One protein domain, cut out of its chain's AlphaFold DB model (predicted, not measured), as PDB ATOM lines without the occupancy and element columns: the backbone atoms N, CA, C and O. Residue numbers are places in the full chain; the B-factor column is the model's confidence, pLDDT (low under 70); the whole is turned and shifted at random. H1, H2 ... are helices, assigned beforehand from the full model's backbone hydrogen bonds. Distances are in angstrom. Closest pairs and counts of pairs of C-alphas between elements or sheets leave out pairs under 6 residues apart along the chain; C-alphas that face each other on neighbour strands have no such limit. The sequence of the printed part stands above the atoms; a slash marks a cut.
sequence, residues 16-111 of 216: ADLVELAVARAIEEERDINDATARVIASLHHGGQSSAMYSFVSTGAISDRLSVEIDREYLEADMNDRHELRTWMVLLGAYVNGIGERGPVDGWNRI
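This is residues 16 to 111 of the 216 residues of an uncharacterized protein of Williamsia sterculiae (UniProt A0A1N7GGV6). Three helices, H1, H2 and H3, follow one another in a row with H2 in the middle, each crossing the next, and a hairpin of two longer helices, H4 and H5, covers one side of that row, H5 packing on H2 and the beginning of H4 on H3. The printed part has 96 residues with five named helices, H1 to H5 in chain order, and no named strand; its class is all helix. It is compact, with a radius of gyration of the C-alphas of 12.4 A, and rounded, spanning 32 by 29 by 22 A.

Find C-alpha 16 at (0.192, 44.376, -52.133); from there H1 runs 18.3 A to residue 28. Next come H2, residues 35 to 45, and H3, residues 52 to 59. Look at C-alpha 64 at (13.286, 29.946, -35.417), where H4 begins its 23.1 A to residue 79. H5 then takes residues 83 to 99, 24.7 A, ending at C-alpha 99 at (6.818, 23.620, -43.087).

Start at H2, the hub, which touches three helices. H1 and H2, a helical hairpin, touch at a steep tilt of 45 degrees, their closest C-alphas being Val 19 and Thr 37, 6.1 A apart. H3 touches H2 at 47 degrees, a steep tilt, closest at the C-alphas of Arg 39 and Val 57, 5.4 A. H5 touches H2 with residues 88 to 95 alone, closest at the C-alphas of Ala 38 and Leu 92, 5.7 A. H4 and H5, a helical hairpin, touch at a shallow tilt of 20 degrees, opposite ways, closest at the C-alphas of Tyr 74 and Arg 86, 5.2 A. H4 touches H3 with residues 65 to 69 alone, closest at the C-alphas of Ala 52 and Leu 66, 4.8 A. H1 and H3 are apart. In H1, H2, H3, H4 and H5 every O i to N i+4 pair is within hydrogen-bond range.

The C-alphas of Asp 81 and Asp 106, the two farthest apart, are 36.7 A from each other. The printed part has no cut and no long link; residues 100 to 111 have no named element. Mean pLDDT of the printed part is 92.3, and no printed residue is under 70.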
ATOM      1  N   ALA A  16       1.205  44.480 -53.182       82.50
ATOM      2  CA  ALA A  16       0.192  44.376 -52.133       82.50
ATOM      3  C   ALA A  16      -1.155  43.884 -52.693       82.50
ATOM      4  O   ALA A  16      -1.691  42.906 -52.180       82.50
ATOM      5  N   ASP A  17      -1.635  44.451 -53.807       84.00
ATOM      6  CA  ASP A  17      -2.884  44.007 -54.454       84.00
ATOM      7  C   ASP A  17      -2.809  42.527 -54.871       84.00
ATOM      8  O   ASP A  17      -3.772  41.766 -54.752       84.00
ATOM      9  N   LEU A  18      -1.642  42.091 -55.357       85.88
ATOM     10  CA  LEU A  18      -1.404  40.697 -55.731       85.88
ATOM     11  C   LEU A  18      -1.453  39.763 -54.523       85.88
ATOM     12  O   LEU A  18      -1.999  38.662 -54.625       85.88
ATOM     13  N   VAL A  19      -0.898  40.191 -53.387       88.38
ATOM     14  CA  VAL A  19      -0.997  39.450 -52.126       88.38
ATOM     15  C   VAL A  19      -2.449  39.364 -51.680       88.38
ATOM     16  O   VAL A  19      -2.893  38.272 -51.337       88.38
ATOM     17  N   GLU A  20      -3.205  40.459 -51.727       88.50
ATOM     18  CA  GLU A  20      -4.617  40.457 -51.335       88.50
ATOM     19  C   GLU A  20      -5.440  39.474 -52.163       88.50
ATOM     20  O   GLU A  20      -6.173  38.658 -51.603       88.50
ATOM     21  N   LEU A  21      -5.266  39.477 -53.487       85.50
ATOM     22  CA  LEU A  21      -5.939  38.530 -54.377       85.50
ATOM     23  C   LEU A  21      -5.532  37.079 -54.090       85.50
ATOM     24  O   LEU A  21      -6.383  36.186 -54.056       85.50
ATOM     25  N   ALA A  22      -4.240  36.826 -53.875       87.81
ATOM     26  CA  ALA A  22      -3.734  35.487 -53.592       87.81
ATOM     27  C   ALA A  22      -4.221  34.953 -52.234       87.81
ATOM     28  O   ALA A  22      -4.566  33.773 -52.124       87.81
ATOM     29  N   VAL A  23      -4.285  35.823 -51.224       88.94
ATOM     30  CA  VAL A  23      -4.814  35.530 -49.888       88.94
ATOM     31  C   VAL A  23      -6.317  35.285 -49.944       88.94
ATOM     32  O   VAL A  23      -6.776  34.275 -49.419       88.94
ATOM     33  N   ALA A  24      -7.079  36.147 -50.619       87.69
ATOM     34  CA  ALA A  24      -8.519  35.974 -50.780       87.69
ATOM     35  C   ALA A  24      -8.845  34.626 -51.435       87.69
ATOM     36  O   ALA A  24      -9.687  33.886 -50.928       87.69
ATOM     37  N   ARG A  25      -8.105  34.260 -52.490       86.44
ATOM     38  CA  ARG A  25      -8.234  32.950 -53.140       86.44
ATOM     39  C   ARG A  25      -7.879  31.798 -52.198       86.44
ATOM     40  O   ARG A  25      -8.580  30.798 -52.183       86.44
ATOM     41  N   ALA A  26      -6.799  31.914 -51.426       86.06
ATOM     42  CA  ALA A  26      -6.402  30.871 -50.479       86.06
ATOM     43  C   ALA A  26      -7.475  30.630 -49.403       86.06
ATOM     44  O   ALA A  26      -7.773  29.483 -49.087       86.06
ATOM     45  N   ILE A  27      -8.092  31.705 -48.901       86.19
ATOM     46  CA  ILE A  27      -9.187  31.641 -47.926       86.19
ATOM     47  C   ILE A  27     -10.437  31.007 -48.545       86.19
ATOM     48  O   ILE A  27     -11.027  30.124 -47.933       86.19
ATOM     49  N   GLU A  28     -10.833  31.440 -49.745       87.50
ATOM     50  CA  GLU A  28     -11.989  30.883 -50.464       87.50
ATOM     51  C   GLU A  28     -11.821  29.385 -50.750       87.50
ATOM     52  O   GLU A  28     -12.770  28.614 -50.634       87.50
ATOM     53  N   GLU A  29     -10.602  28.968 -51.085       87.56
ATOM     54  CA  GLU A  29     -10.244  27.576 -51.366       87.56
ATOM     55  C   GLU A  29      -9.915  26.763 -50.095       87.56
ATOM     56  O   GLU A  29      -9.519  25.604 -50.214       87.56
ATOM     57  N   GLU A  30     -10.056  27.348 -48.897       88.12
ATOM     58  CA  GLU A  30      -9.711  26.747 -47.595       88.12
ATOM     59  C   GLU A  30      -8.321  26.083 -47.570       88.12
ATOM     60  O   GLU A  30      -8.119  25.008 -47.000       88.12
ATOM     61  N   ARG A  31      -7.335  26.725 -48.203       89.06
ATOM     62  CA  ARG A  31      -5.957  26.231 -48.264       89.06
ATOM     63  C   ARG A  31      -4.961  27.224 -47.690       89.06
ATOM     64  O   ARG A  31      -5.195  28.431 -47.647       89.06
ATOM     65  N   ASP A  32      -3.785  26.709 -47.355       91.88
ATOM     66  CA  ASP A  32      -2.648  27.545 -46.998       91.88
ATOM     67  C   ASP A  32      -2.168  28.384 -48.196       91.88
ATOM     68  O   ASP A  32      -2.371  28.059 -49.381       91.88
ATOM     69  N   ILE A  33      -1.505  29.499 -47.883       93.31
ATOM     70  CA  ILE A  33      -0.824  30.314 -48.888       93.31
ATOM     71  C   ILE A  33       0.330  29.524 -49.514       93.31
ATOM     72  O   ILE A  33       0.959  28.689 -48.871       93.31
ATOM     73  N   ASN A  34       0.620  29.788 -50.786       93.25
ATOM     74  CA  ASN A  34       1.722  29.129 -51.488       93.25
ATOM     75  C   ASN A  34       3.058  29.871 -51.291       93.25
ATOM     76  O   ASN A  34       3.085  31.024 -50.853       93.25
ATOM     77  N   ASP A  35       4.158  29.231 -51.695       95.31
ATOM     78  CA  ASP A  35       5.529  29.756 -51.617       95.31
ATOM     79  C   ASP A  35       5.668  31.168 -52.205       95.31
ATOM     80  O   ASP A  35       6.321  32.032 -51.620       95.31
ATOM     81  N   ALA A  36       5.020  31.419 -53.346       94.25
ATOM     82  CA  ALA A  36       5.029  32.717 -54.010       94.25
ATOM     83  C   ALA A  36       4.397  33.806 -53.138       94.25
ATOM     84  O   ALA A  36       4.984  34.866 -52.941       94.25
ATOM     85  N   THR A  37       3.223  33.525 -52.579       95.00
ATOM     86  CA  THR A  37       2.486  34.460 -51.725       95.00
ATOM     87  C   THR A  37       3.244  34.713 -50.427       95.00
ATOM     88  O   THR A  37       3.446  35.865 -50.050       95.00
ATOM     89  N   ALA A  38       3.750  33.652 -49.790       96.44
ATOM     90  CA  ALA A  38       4.561  33.758 -48.581       96.44
ATOM     91  C   ALA A  38       5.816  34.615 -48.811       96.44
ATOM     92  O   ALA A  38       6.148  35.480 -47.998       96.44
ATOM     93  N   ARG A  39       6.497  34.418 -49.947       95.50
ATOM     94  CA  ARG A  39       7.681  35.197 -50.312       95.50
ATOM     95  C   ARG A  39       7.357  36.671 -50.544       95.50
ATOM     96  O   ARG A  39       8.117  37.517 -50.077       95.50
ATOM     97  N   VAL A  40       6.261  36.988 -51.237       94.50
ATOM     98  CA  VAL A  40       5.875  38.388 -51.481       94.50
ATOM     99  C   VAL A  40       5.496  39.083 -50.177       94.50
ATOM    100  O   VAL A  40       6.034  40.156 -49.917       94.50
ATOM    101  N   ILE A  41       4.692  38.452 -49.311       94.88
ATOM    102  CA  ILE A  41       4.373  38.994 -47.978       94.88
ATOM    103  C   ILE A  41       5.663  39.328 -47.220       94.88
ATOM    104  O   ILE A  41       5.850  40.456 -46.771       94.88
ATOM    105  N   ALA A  42       6.598  38.381 -47.128       95.00
ATOM    106  CA  ALA A  42       7.857  38.619 -46.428       95.00
ATOM    107  C   ALA A  42       8.710  39.723 -47.084       95.00
ATOM    108  O   ALA A  42       9.435  40.436 -46.392       95.00
ATOM    109  N   SER A  43       8.627  39.898 -48.409       93.25
ATOM    110  CA  SER A  43       9.367  40.946 -49.126       93.25
ATOM    111  C   SER A  43       8.848  42.352 -48.839       93.25
ATOM    112  O   SER A  43       9.642  43.287 -48.785       93.25
ATOM    113  N   LEU A  44       7.543  42.492 -48.593       91.38
ATOM    114  CA  LEU A  44       6.916  43.769 -48.254       91.38
ATOM    115  C   LEU A  44       7.252  44.224 -46.825       91.38
ATOM    116  O   LEU A  44       7.234  45.422 -46.553       91.38
ATOM    117  N   HIS A  45       7.583  43.286 -45.931       91.06
ATOM    118  CA  HIS A  45       7.685  43.549 -44.489       91.06
ATOM    119  C   HIS A  45       9.057  43.287 -43.867       91.06
ATOM    120  O   HIS A  45       9.222  43.460 -42.664       91.06
ATOM    121  N   HIS A  46      10.074  42.907 -44.643       90.31
ATOM    122  CA  HIS A  46      11.376  42.627 -44.050       90.31
ATOM    123  C   HIS A  46      12.036  43.888 -43.452       90.31
ATOM    124  O   HIS A  46      12.126  44.938 -44.094       90.31
ATOM    125  N   GLY A  47      12.637  43.769 -42.264       82.69
ATOM    126  CA  GLY A  47      13.383  44.855 -41.601       82.69
ATOM    127  C   GLY A  47      14.749  45.199 -42.226       82.69
ATOM    128  O   GLY A  47      15.611  45.780 -41.567       82.69
ATOM    129  N   GLY A  48      14.992  44.799 -43.480       85.81
ATOM    130  CA  GLY A  48      16.257  44.969 -44.203       85.81
ATOM    131  C   GLY A  48      17.156  43.729 -44.165       85.81
ATOM    132  O   GLY A  48      16.768  42.675 -43.670       85.81
ATOM    133  N   GLN A  49      18.382  43.841 -44.685       87.12
ATOM    134  CA  GLN A  49      19.259  42.690 -44.978       87.12
ATOM    135  C   GLN A  49      19.634  41.794 -43.778       87.12
ATOM    136  O   GLN A  49      20.095  40.673 -43.969       87.12
ATOM    137  N   SER A  50      19.479  42.285 -42.546       87.12
ATOM    138  CA  SER A  50      19.775  41.543 -41.313       87.12
ATOM    139  C   SER A  50      18.567  40.794 -40.736       87.12
ATOM    140  O   SER A  50      18.710  40.105 -39.719       87.12
ATOM    141  N   SER A  51      17.387  40.937 -41.347       93.25
ATOM    142  CA  SER A  51      16.164  40.247 -40.932       93.25
ATOM    143  C   SER A  51      16.148  38.776 -41.354       93.25
ATOM    144  O   SER A  51      16.733  38.372 -42.369       93.25
ATOM    145  N   ALA A  52      15.446  37.961 -40.570       93.94
ATOM    146  CA  ALA A  52      15.143  36.591 -40.952       93.94
ATOM    147  C   ALA A  52      14.126  36.570 -42.101       93.94
ATOM    148  O   ALA A  52      14.272  35.742 -42.999       93.94
ATOM    149  N   MET A  53      13.190  37.528 -42.153       94.31
ATOM    150  CA  MET A  53      12.309  37.716 -43.315       94.31
ATOM    151  C   MET A  53      13.095  37.983 -44.603       94.31
ATOM    152  O   MET A  53      12.810  37.356 -45.616       94.31
ATOM    153  N   TYR A  54      14.138  38.819 -44.587       94.44
ATOM    154  CA  TYR A  54      14.986  39.020 -45.771       94.44
ATOM    155  C   TYR A  54      15.710  37.735 -46.187       94.44
ATOM    156  O   TYR A  54      15.772  37.409 -47.373       94.44
ATOM    157  N   SER A  55      16.231  36.975 -45.220       94.06
ATOM    158  CA  SER A  55      16.873  35.681 -45.494       94.06
ATOM    159  C   SER A  55      15.885  34.701 -46.132       94.06
ATOM    160  O   SER A  55      16.198  34.073 -47.142       94.06
ATOM    161  N   PHE A  56      14.657  34.645 -45.614       96.56
ATOM    162  CA  PHE A  56      13.573  33.872 -46.204       96.56
ATOM    163  C   PHE A  56      13.229  34.358 -47.616       96.56
ATOM    164  O   PHE A  56      13.154  33.548 -48.526       96.56
ATOM    165  N   VAL A  57      13.105  35.662 -47.862       96.25
ATOM    166  CA  VAL A  57      12.822  36.214 -49.203       96.25
ATOM    167  C   VAL A  57      13.923  35.880 -50.209       96.25
ATOM    168  O   VAL A  57      13.639  35.576 -51.372       96.25
ATOM    169  N   SER A  58      15.177  35.937 -49.765       93.50
ATOM    170  CA  SER A  58      16.357  35.729 -50.602       93.50
ATOM    171  C   SER A  58      16.589  34.254 -50.926       93.50
ATOM    172  O   SER A  58      16.827  33.909 -52.082       93.50
ATOM    173  N   THR A  59      16.490  33.369 -49.930       95.38
ATOM    174  CA  THR A  59      16.932  31.971 -50.065       95.38
ATOM    175  C   THR A  59      15.879  30.934 -49.692       95.38
ATOM    176  O   THR A  59      16.146  29.744 -49.815       95.38
ATOM    177  N   GLY A  60      14.718  31.335 -49.180       95.88
ATOM    178  CA  GLY A  60      13.651  30.423 -48.749       95.88
ATOM    179  C   GLY A  60      13.932  29.698 -47.440       95.88
ATOM    180  O   GLY A  60      13.185  28.781 -47.087       95.88
ATOM    181  N   ALA A  61      14.994  30.099 -46.734       96.25
ATOM    182  CA  ALA A  61      15.393  29.493 -45.475       96.25
ATOM    183  C   ALA A  61      14.418  29.884 -44.357       96.25
ATOM    184  O   ALA A  61      14.115  31.063 -44.170       96.25
ATOM    185  N   ILE A  62      13.958  28.885 -43.610       97.25
ATOM    186  CA  ILE A  62      13.093  29.024 -42.442       97.25
ATOM    187  C   ILE A  62      13.923  28.661 -41.215       97.25
ATOM    188  O   ILE A  62      14.506  27.581 -41.152       97.25
ATOM    189  N   SER A  63      13.968  29.572 -40.248       94.38
ATOM    190  CA  SER A  63      14.661  29.400 -38.969       94.38
ATOM    191  C   SER A  63      13.761  29.881 -37.837       94.38
ATOM    192  O   SER A  63      12.874  30.696 -38.083       94.38
ATOM    193  N   ASP A  64      14.042  29.486 -36.596       93.94
ATOM    194  CA  ASP A  64      13.286  29.946 -35.417       93.94
ATOM    195  C   ASP A  64      13.199  31.477 -35.318       93.94
ATOM    196  O   ASP A  64      12.209  32.045 -34.855       93.94
ATOM    197  N   ARG A  65      14.232  32.178 -35.804       94.44
ATOM    198  CA  ARG A  65      14.264  33.643 -35.826       94.44
ATOM    199  C   ARG A  65      13.196  34.242 -36.746       94.44
ATOM    200  O   ARG A  65      12.753  35.354 -36.475       94.44
ATOM    201  N   LEU A  66      12.797  33.533 -37.805       96.12
ATOM    202  CA  LEU A  66      11.736  33.972 -38.711       96.12
ATOM    203  C   LEU A  66      10.389  34.006 -37.989       96.12
ATOM    204  O   LEU A  66       9.708  35.023 -38.059       96.12
ATOM    205  N   SER A  67      10.044  32.953 -37.243       95.38
ATOM    206  CA  SER A  67       8.797  32.911 -36.468       95.38
ATOM    207  C   SER A  67       8.746  34.026 -35.420       95.38
ATOM    208  O   SER A  67       7.752  34.733 -35.327       95.38
ATOM    209  N   VAL A  68       9.858  34.279 -34.716       95.19
ATOM    210  CA  VAL A  68       9.957  35.391 -33.748       95.19
ATOM    211  C   VAL A  68       9.769  36.762 -34.410       95.19
ATOM    212  O   VAL A  68       9.220  37.679 -33.798       95.19
ATOM    213  N   GLU A  69      10.262  36.938 -35.637       96.12
ATOM    214  CA  GLU A  69      10.078  38.181 -36.390       96.12
ATOM    215  C   GLU A  69       8.625  38.352 -36.850       96.12
ATOM    216  O   GLU A  69       8.067  39.428 -36.662       96.12
ATOM    217  N   ILE A  70       7.992  37.288 -37.352       96.69
ATOM    218  CA  ILE A  70       6.568  37.281 -37.727       96.69
ATOM    219  C   ILE A  70       5.684  37.617 -36.521       96.69
ATOM    220  O   ILE A  70       4.810  38.473 -36.628       96.69
ATOM    221  N   ASP A  71       5.931  37.000 -35.363       95.94
ATOM    222  CA  ASP A  71       5.151  37.249 -34.145       95.94
ATOM    223  C   ASP A  71       5.282  38.702 -33.671       95.94
ATOM    224  O   ASP A  71       4.310  39.305 -33.212       95.94
ATOM    225  N   ARG A  72       6.475  39.297 -33.800       94.69
ATOM    226  CA  ARG A  72       6.686  40.713 -33.474       94.69
ATOM    227  C   ARG A  72       5.872  41.619 -34.394       94.69
ATOM    228  O   ARG A  72       5.187  42.505 -33.889       94.69
ATOM    229  N   GLU A  73       5.942  41.393 -35.702       94.62
ATOM    230  CA  GLU A  73       5.192  42.182 -36.687       94.62
ATOM    231  C   GLU A  73       3.679  42.008 -36.514       94.62
ATOM    232  O   GLU A  73       2.933  42.980 -36.601       94.62
ATOM    233  N   TYR A  74       3.217  40.798 -36.180       95.44
ATOM    234  CA  TYR A  74       1.821  40.545 -35.823       95.44
ATOM    235  C   TYR A  74       1.383  41.398 -34.627       95.44
ATOM    236  O   TYR A  74       0.357  42.072 -34.702       95.44
ATOM    237  N   LEU A  75       2.153  41.388 -33.533       94.38
ATOM    238  CA  LEU A  75       1.828  42.160 -32.331       94.38
ATOM    239  C   LEU A  75       1.833  43.662 -32.615       94.38
ATOM    240  O   LEU A  75       0.946  44.377 -32.158       94.38
ATOM    241  N   GLU A  76       2.800  44.145 -33.393       91.50
ATOM    242  CA  GLU A  76       2.844  45.548 -33.793       91.50
ATOM    243  C   GLU A  76       1.647  45.919 -34.680       91.50
ATOM    244  O   GLU A  76       1.057  46.983 -34.508       91.50
ATOM    245  N   ALA A  77       1.257  45.056 -35.617       91.25
ATOM    246  CA  ALA A  77       0.084  45.270 -36.457       91.25
ATOM    247  C   ALA A  77      -1.215  45.309 -35.642       91.25
ATOM    248  O   ALA A  77      -2.031  46.199 -35.860       91.25
ATOM    249  N   ASP A  78      -1.373  44.393 -34.685       92.12
ATOM    250  CA  ASP A  78      -2.530  44.328 -33.787       92.12
ATOM    251  C   ASP A  78      -2.620  45.570 -32.888       92.12
ATOM    252  O   ASP A  78      -3.685  46.160 -32.754       92.12
ATOM    253  N   MET A  79      -1.491  46.038 -32.346       91.25
ATOM    254  CA  MET A  79      -1.442  47.247 -31.512       91.25
ATOM    255  C   MET A  79      -1.743  48.547 -32.265       91.25
ATOM    256  O   MET A  79      -2.114  49.535 -31.633       91.25
ATOM    257  N   ASN A  80      -1.526  48.573 -33.581       91.94
ATOM    258  CA  ASN A  80      -1.704  49.757 -34.422       91.94
ATOM    259  C   ASN A  80      -2.913  49.632 -35.367       91.94
ATOM    260  O   ASN A  80      -2.977  50.364 -36.354       91.94
ATOM    261  N   ASP A  81      -3.827  48.688 -35.109       89.69
ATOM    262  CA  ASP A  81      -5.039  48.440 -35.905       89.69
ATOM    263  C   ASP A  81      -4.774  48.251 -37.420       89.69
ATOM    264  O   ASP A  81      -5.600  48.573 -38.275       89.69
ATOM    265  N   ARG A  82      -3.613  47.683 -37.781       87.88
ATOM    266  CA  ARG A  82      -3.247  47.356 -39.173       87.88
ATOM    267  C   ARG A  82      -3.796  45.980 -39.542       87.88
ATOM    268  O   ARG A  82      -3.069  44.984 -39.533       87.88
ATOM    269  N   HIS A  83      -5.095  45.919 -39.820       87.62
ATOM    270  CA  HIS A  83      -5.822  44.665 -40.033       87.62
ATOM    271  C   HIS A  83      -5.258  43.808 -41.178       87.62
ATOM    272  O   HIS A  83      -5.112  42.598 -41.004       87.62
ATOM    273  N   GLU A  84      -4.887  44.410 -42.308       87.50
ATOM    274  CA  GLU A  84      -4.348  43.700 -43.475       87.50
ATOM    275  C   GLU A  84      -3.014  43.028 -43.138       87.50
ATOM    276  O   GLU A  84      -2.843  41.821 -43.327       87.50
ATOM    277  N   LEU A  85      -2.096  43.796 -42.542       89.31
ATOM    278  CA  LEU A  85      -0.797  43.292 -42.103       89.31
ATOM    279  C   LEU A  85      -0.957  42.168 -41.078       89.31
ATOM    280  O   LEU A  85      -0.287  41.139 -41.169       89.31
ATOM    281  N   ARG A  86      -1.879  42.332 -40.125       93.88
ATOM    282  CA  ARG A  86      -2.180  41.305 -39.126       93.88
ATOM    283  C   ARG A  86      -2.617  40.000 -39.793       93.88
ATOM    284  O   ARG A  86      -2.097  38.940 -39.445       93.88
ATOM    285  N   THR A  87      -3.524  40.060 -40.769       92.38
ATOM    286  CA  THR A  87      -3.961  38.883 -41.534       92.38
ATOM    287  C   THR A  87      -2.801  38.231 -42.282       92.38
ATOM    288  O   THR A  87      -2.651  37.009 -42.233       92.38
ATOM    289  N   TRP A  88      -1.946  39.019 -42.935       94.50
ATOM    290  CA  TRP A  88      -0.794  38.480 -43.656       94.50
ATOM    291  C   TRP A  88       0.209  37.795 -42.728       94.50
ATOM    292  O   TRP A  88       0.706  36.723 -43.072       94.50
ATOM    293  N   MET A  89       0.467  38.351 -41.540       97.12
ATOM    294  CA  MET A  89       1.355  37.725 -40.556       97.12
ATOM    295  C   MET A  89       0.785  36.414 -40.007       97.12
ATOM    296  O   MET A  89       1.536  35.455 -39.843       97.12
ATOM    297  N   VAL A  90      -0.534  36.316 -39.802       96.12
ATOM    298  CA  VAL A  90      -1.185  35.051 -39.412       96.12
ATOM    299  C   VAL A  90      -0.972  33.973 -40.477       96.12
ATOM    300  O   VAL A  90      -0.574  32.856 -40.152       96.12
ATOM    301  N   LEU A  91      -1.200  34.304 -41.750       96.44
ATOM    302  CA  LEU A  91      -1.062  33.348 -42.852       96.44
ATOM    303  C   LEU A  91       0.396  32.958 -43.107       96.44
ATOM    304  O   LEU A  91       0.694  31.783 -43.314       96.44
ATOM    305  N   LEU A  92       1.316  33.924 -43.049       97.12
ATOM    306  CA  LEU A  92       2.746  33.655 -43.163       97.12
ATOM    307  C   LEU A  92       3.242  32.794 -41.995       97.12
ATOM    308  O   LEU A  92       3.999  31.851 -42.216       97.12
ATOM    309  N   GLY A  93       2.777  33.069 -40.775       96.50
ATOM    310  CA  GLY A  93       3.068  32.260 -39.596       96.50
ATOM    311  C   GLY A  93       2.553  30.827 -39.735       96.50
ATOM    312  O   GLY A  93       3.295  29.886 -39.465       96.50
ATOM    313  N   ALA A  94       1.322  30.640 -40.220       95.88
ATOM    314  CA  ALA A  94       0.762  29.314 -40.488       95.88
ATOM    315  C   ALA A  94       1.591  28.540 -41.528       95.88
ATOM    316  O   ALA A  94       1.975  27.399 -41.272       95.88
ATOM    317  N   TYR A  95       1.950  29.183 -42.642       96.44
ATOM    318  CA  TYR A  95       2.812  28.602 -43.675       96.44
ATOM    319  C   TYR A  95       4.187  28.190 -43.119       96.44
ATOM    320  O   TYR A  95       4.636  27.061 -43.319       96.44
ATOM    321  N   VAL A  96       4.850  29.085 -42.378       96.81
ATOM    322  CA  VAL A  96       6.172  28.828 -41.787       96.81
ATOM    323  C   VAL A  96       6.113  27.683 -40.776       96.81
ATOM    324  O   VAL A  96       6.949  26.783 -40.824       96.81
ATOM    325  N   ASN A  97       5.105  27.676 -39.903       94.88
ATOM    326  CA  ASN A  97       4.925  26.629 -38.900       94.88
ATOM    327  C   ASN A  97       4.559  25.276 -39.524       94.88
ATOM    328  O   ASN A  97       4.999  24.242 -39.025       94.88
ATOM    329  N   GLY A  98       3.784  25.273 -40.612       94.50
ATOM    330  CA  GLY A  98       3.417  24.058 -41.337       94.50
ATOM    331  C   GLY A  98       4.613  23.373 -42.002       94.50
ATOM    332  O   GLY A  98       4.673  22.145 -42.043       94.50
ATOM    333  N   ILE A  99       5.587  24.151 -42.483       95.44
ATOM    334  CA  ILE A  99       6.818  23.620 -43.087       95.44
ATOM    335  C   ILE A  99       7.855  23.247 -42.021       95.44
ATOM    336  O   ILE A  99       8.526  22.221 -42.151       95.44
ATOM    337  N   GLY A 100       7.995  24.071 -40.982       92.81
ATOM    338  CA  GLY A 100       9.050  23.943 -39.983       92.81
ATOM    339  C   GLY A 100      10.418  24.419 -40.485       92.81
ATOM    340  O   GLY A 100      10.543  25.063 -41.529       92.81
ATOM    341  N   GLU A 101      11.464  24.125 -39.710       93.50
ATOM    342  CA  GLU A 101      12.832  24.547 -40.020       93.50
ATOM    343  C   GLU A 101      13.294  23.998 -41.381       93.50
ATOM    344  O   GLU A 101      13.201  22.800 -41.663       93.50
ATOM    345  N   ARG A 102      13.800  24.887 -42.245       95.62
ATOM    346  CA  ARG A 102      14.161  24.563 -43.629       95.62
ATOM    347  C   ARG A 102      15.404  25.331 -44.055       95.62
ATOM    348  O   ARG A 102      15.477  26.548 -43.914       95.62
ATOM    349  N   GLY A 103      16.368  24.627 -44.643       94.06
ATOM    350  CA  GLY A 103      17.528  25.260 -45.269       94.06
ATOM    351  C   GLY A 103      17.171  26.073 -46.526       94.06
ATOM    352  O   GLY A 103      16.006  26.159 -46.914       94.06
ATOM    353  N   PRO A 104      18.174  26.667 -47.194       95.56
ATOM    354  CA  PRO A 104      17.981  27.336 -48.476       95.56
ATOM    355  C   PRO A 104      17.340  26.419 -49.526       95.56
ATOM    356  O   PRO A 104      17.709  25.251 -49.644       95.56
ATOM    357  N   VAL A 105      16.419  26.972 -50.313       95.31
ATOM    358  CA  VAL A 105      15.722  26.285 -51.404       95.31
ATOM    359  C   VAL A 105      16.234  26.823 -52.737       95.31
ATOM    360  O   VAL A 105      16.248  28.035 -52.967       95.31
ATOM    361  N   ASP A 106      16.665  25.927 -53.624       94.12
ATOM    362  CA  ASP A 106      17.143  26.320 -54.949       94.12
ATOM    363  C   ASP A 106      16.012  26.929 -55.795       94.12
ATOM    364  O   ASP A 106      14.860  26.499 -55.732       94.12
ATOM    365  N   GLY A 107      16.330  27.968 -56.566       89.75
ATOM    366  CA  GLY A 107      15.359  28.697 -57.389       89.75
ATOM    367  C   GLY A 107      14.334  29.548 -56.626       89.75
ATOM    368  O   GLY A 107      13.527  30.217 -57.270       89.75
ATOM    369  N   TRP A 108      14.380  29.594 -55.289       93.44
ATOM    370  CA  TRP A 108      13.417  30.329 -54.458       93.44
ATOM    371  C   TRP A 108      13.258  31.802 -54.850       93.44
ATOM    372  O   TRP A 108      12.153  32.329 -54.967       93.44
ATOM    373  N   ASN A 109      14.376  32.468 -55.129       87.19
ATOM    374  CA  ASN A 109      14.420  33.879 -55.501       87.19
ATOM    375  C   ASN A 109      13.718  34.211 -56.836       87.19
ATOM    376  O   ASN A 109      13.546  35.389 -57.163       87.19
ATOM    377  N   ARG A 110      13.337  33.194 -57.618       88.19
ATOM    378  CA  ARG A 110      12.623  33.337 -58.894       88.19
ATOM    379  C   ARG A 110      11.108  33.196 -58.745       88.19
ATOM    380  O   ARG A 110      10.393  33.500 -59.693       88.19
ATOM    381  N   ILE A 111      10.626  32.751 -57.586       90.12
ATOM    382  CA  ILE A 111       9.209  32.471 -57.346       90.12
ATOM    383  C   ILE A 111       8.482  33.777 -57.015       90.12
ATOM    384  O   ILE A 111       8.747  34.383 -55.984       90.12
TER     385      ILE A 111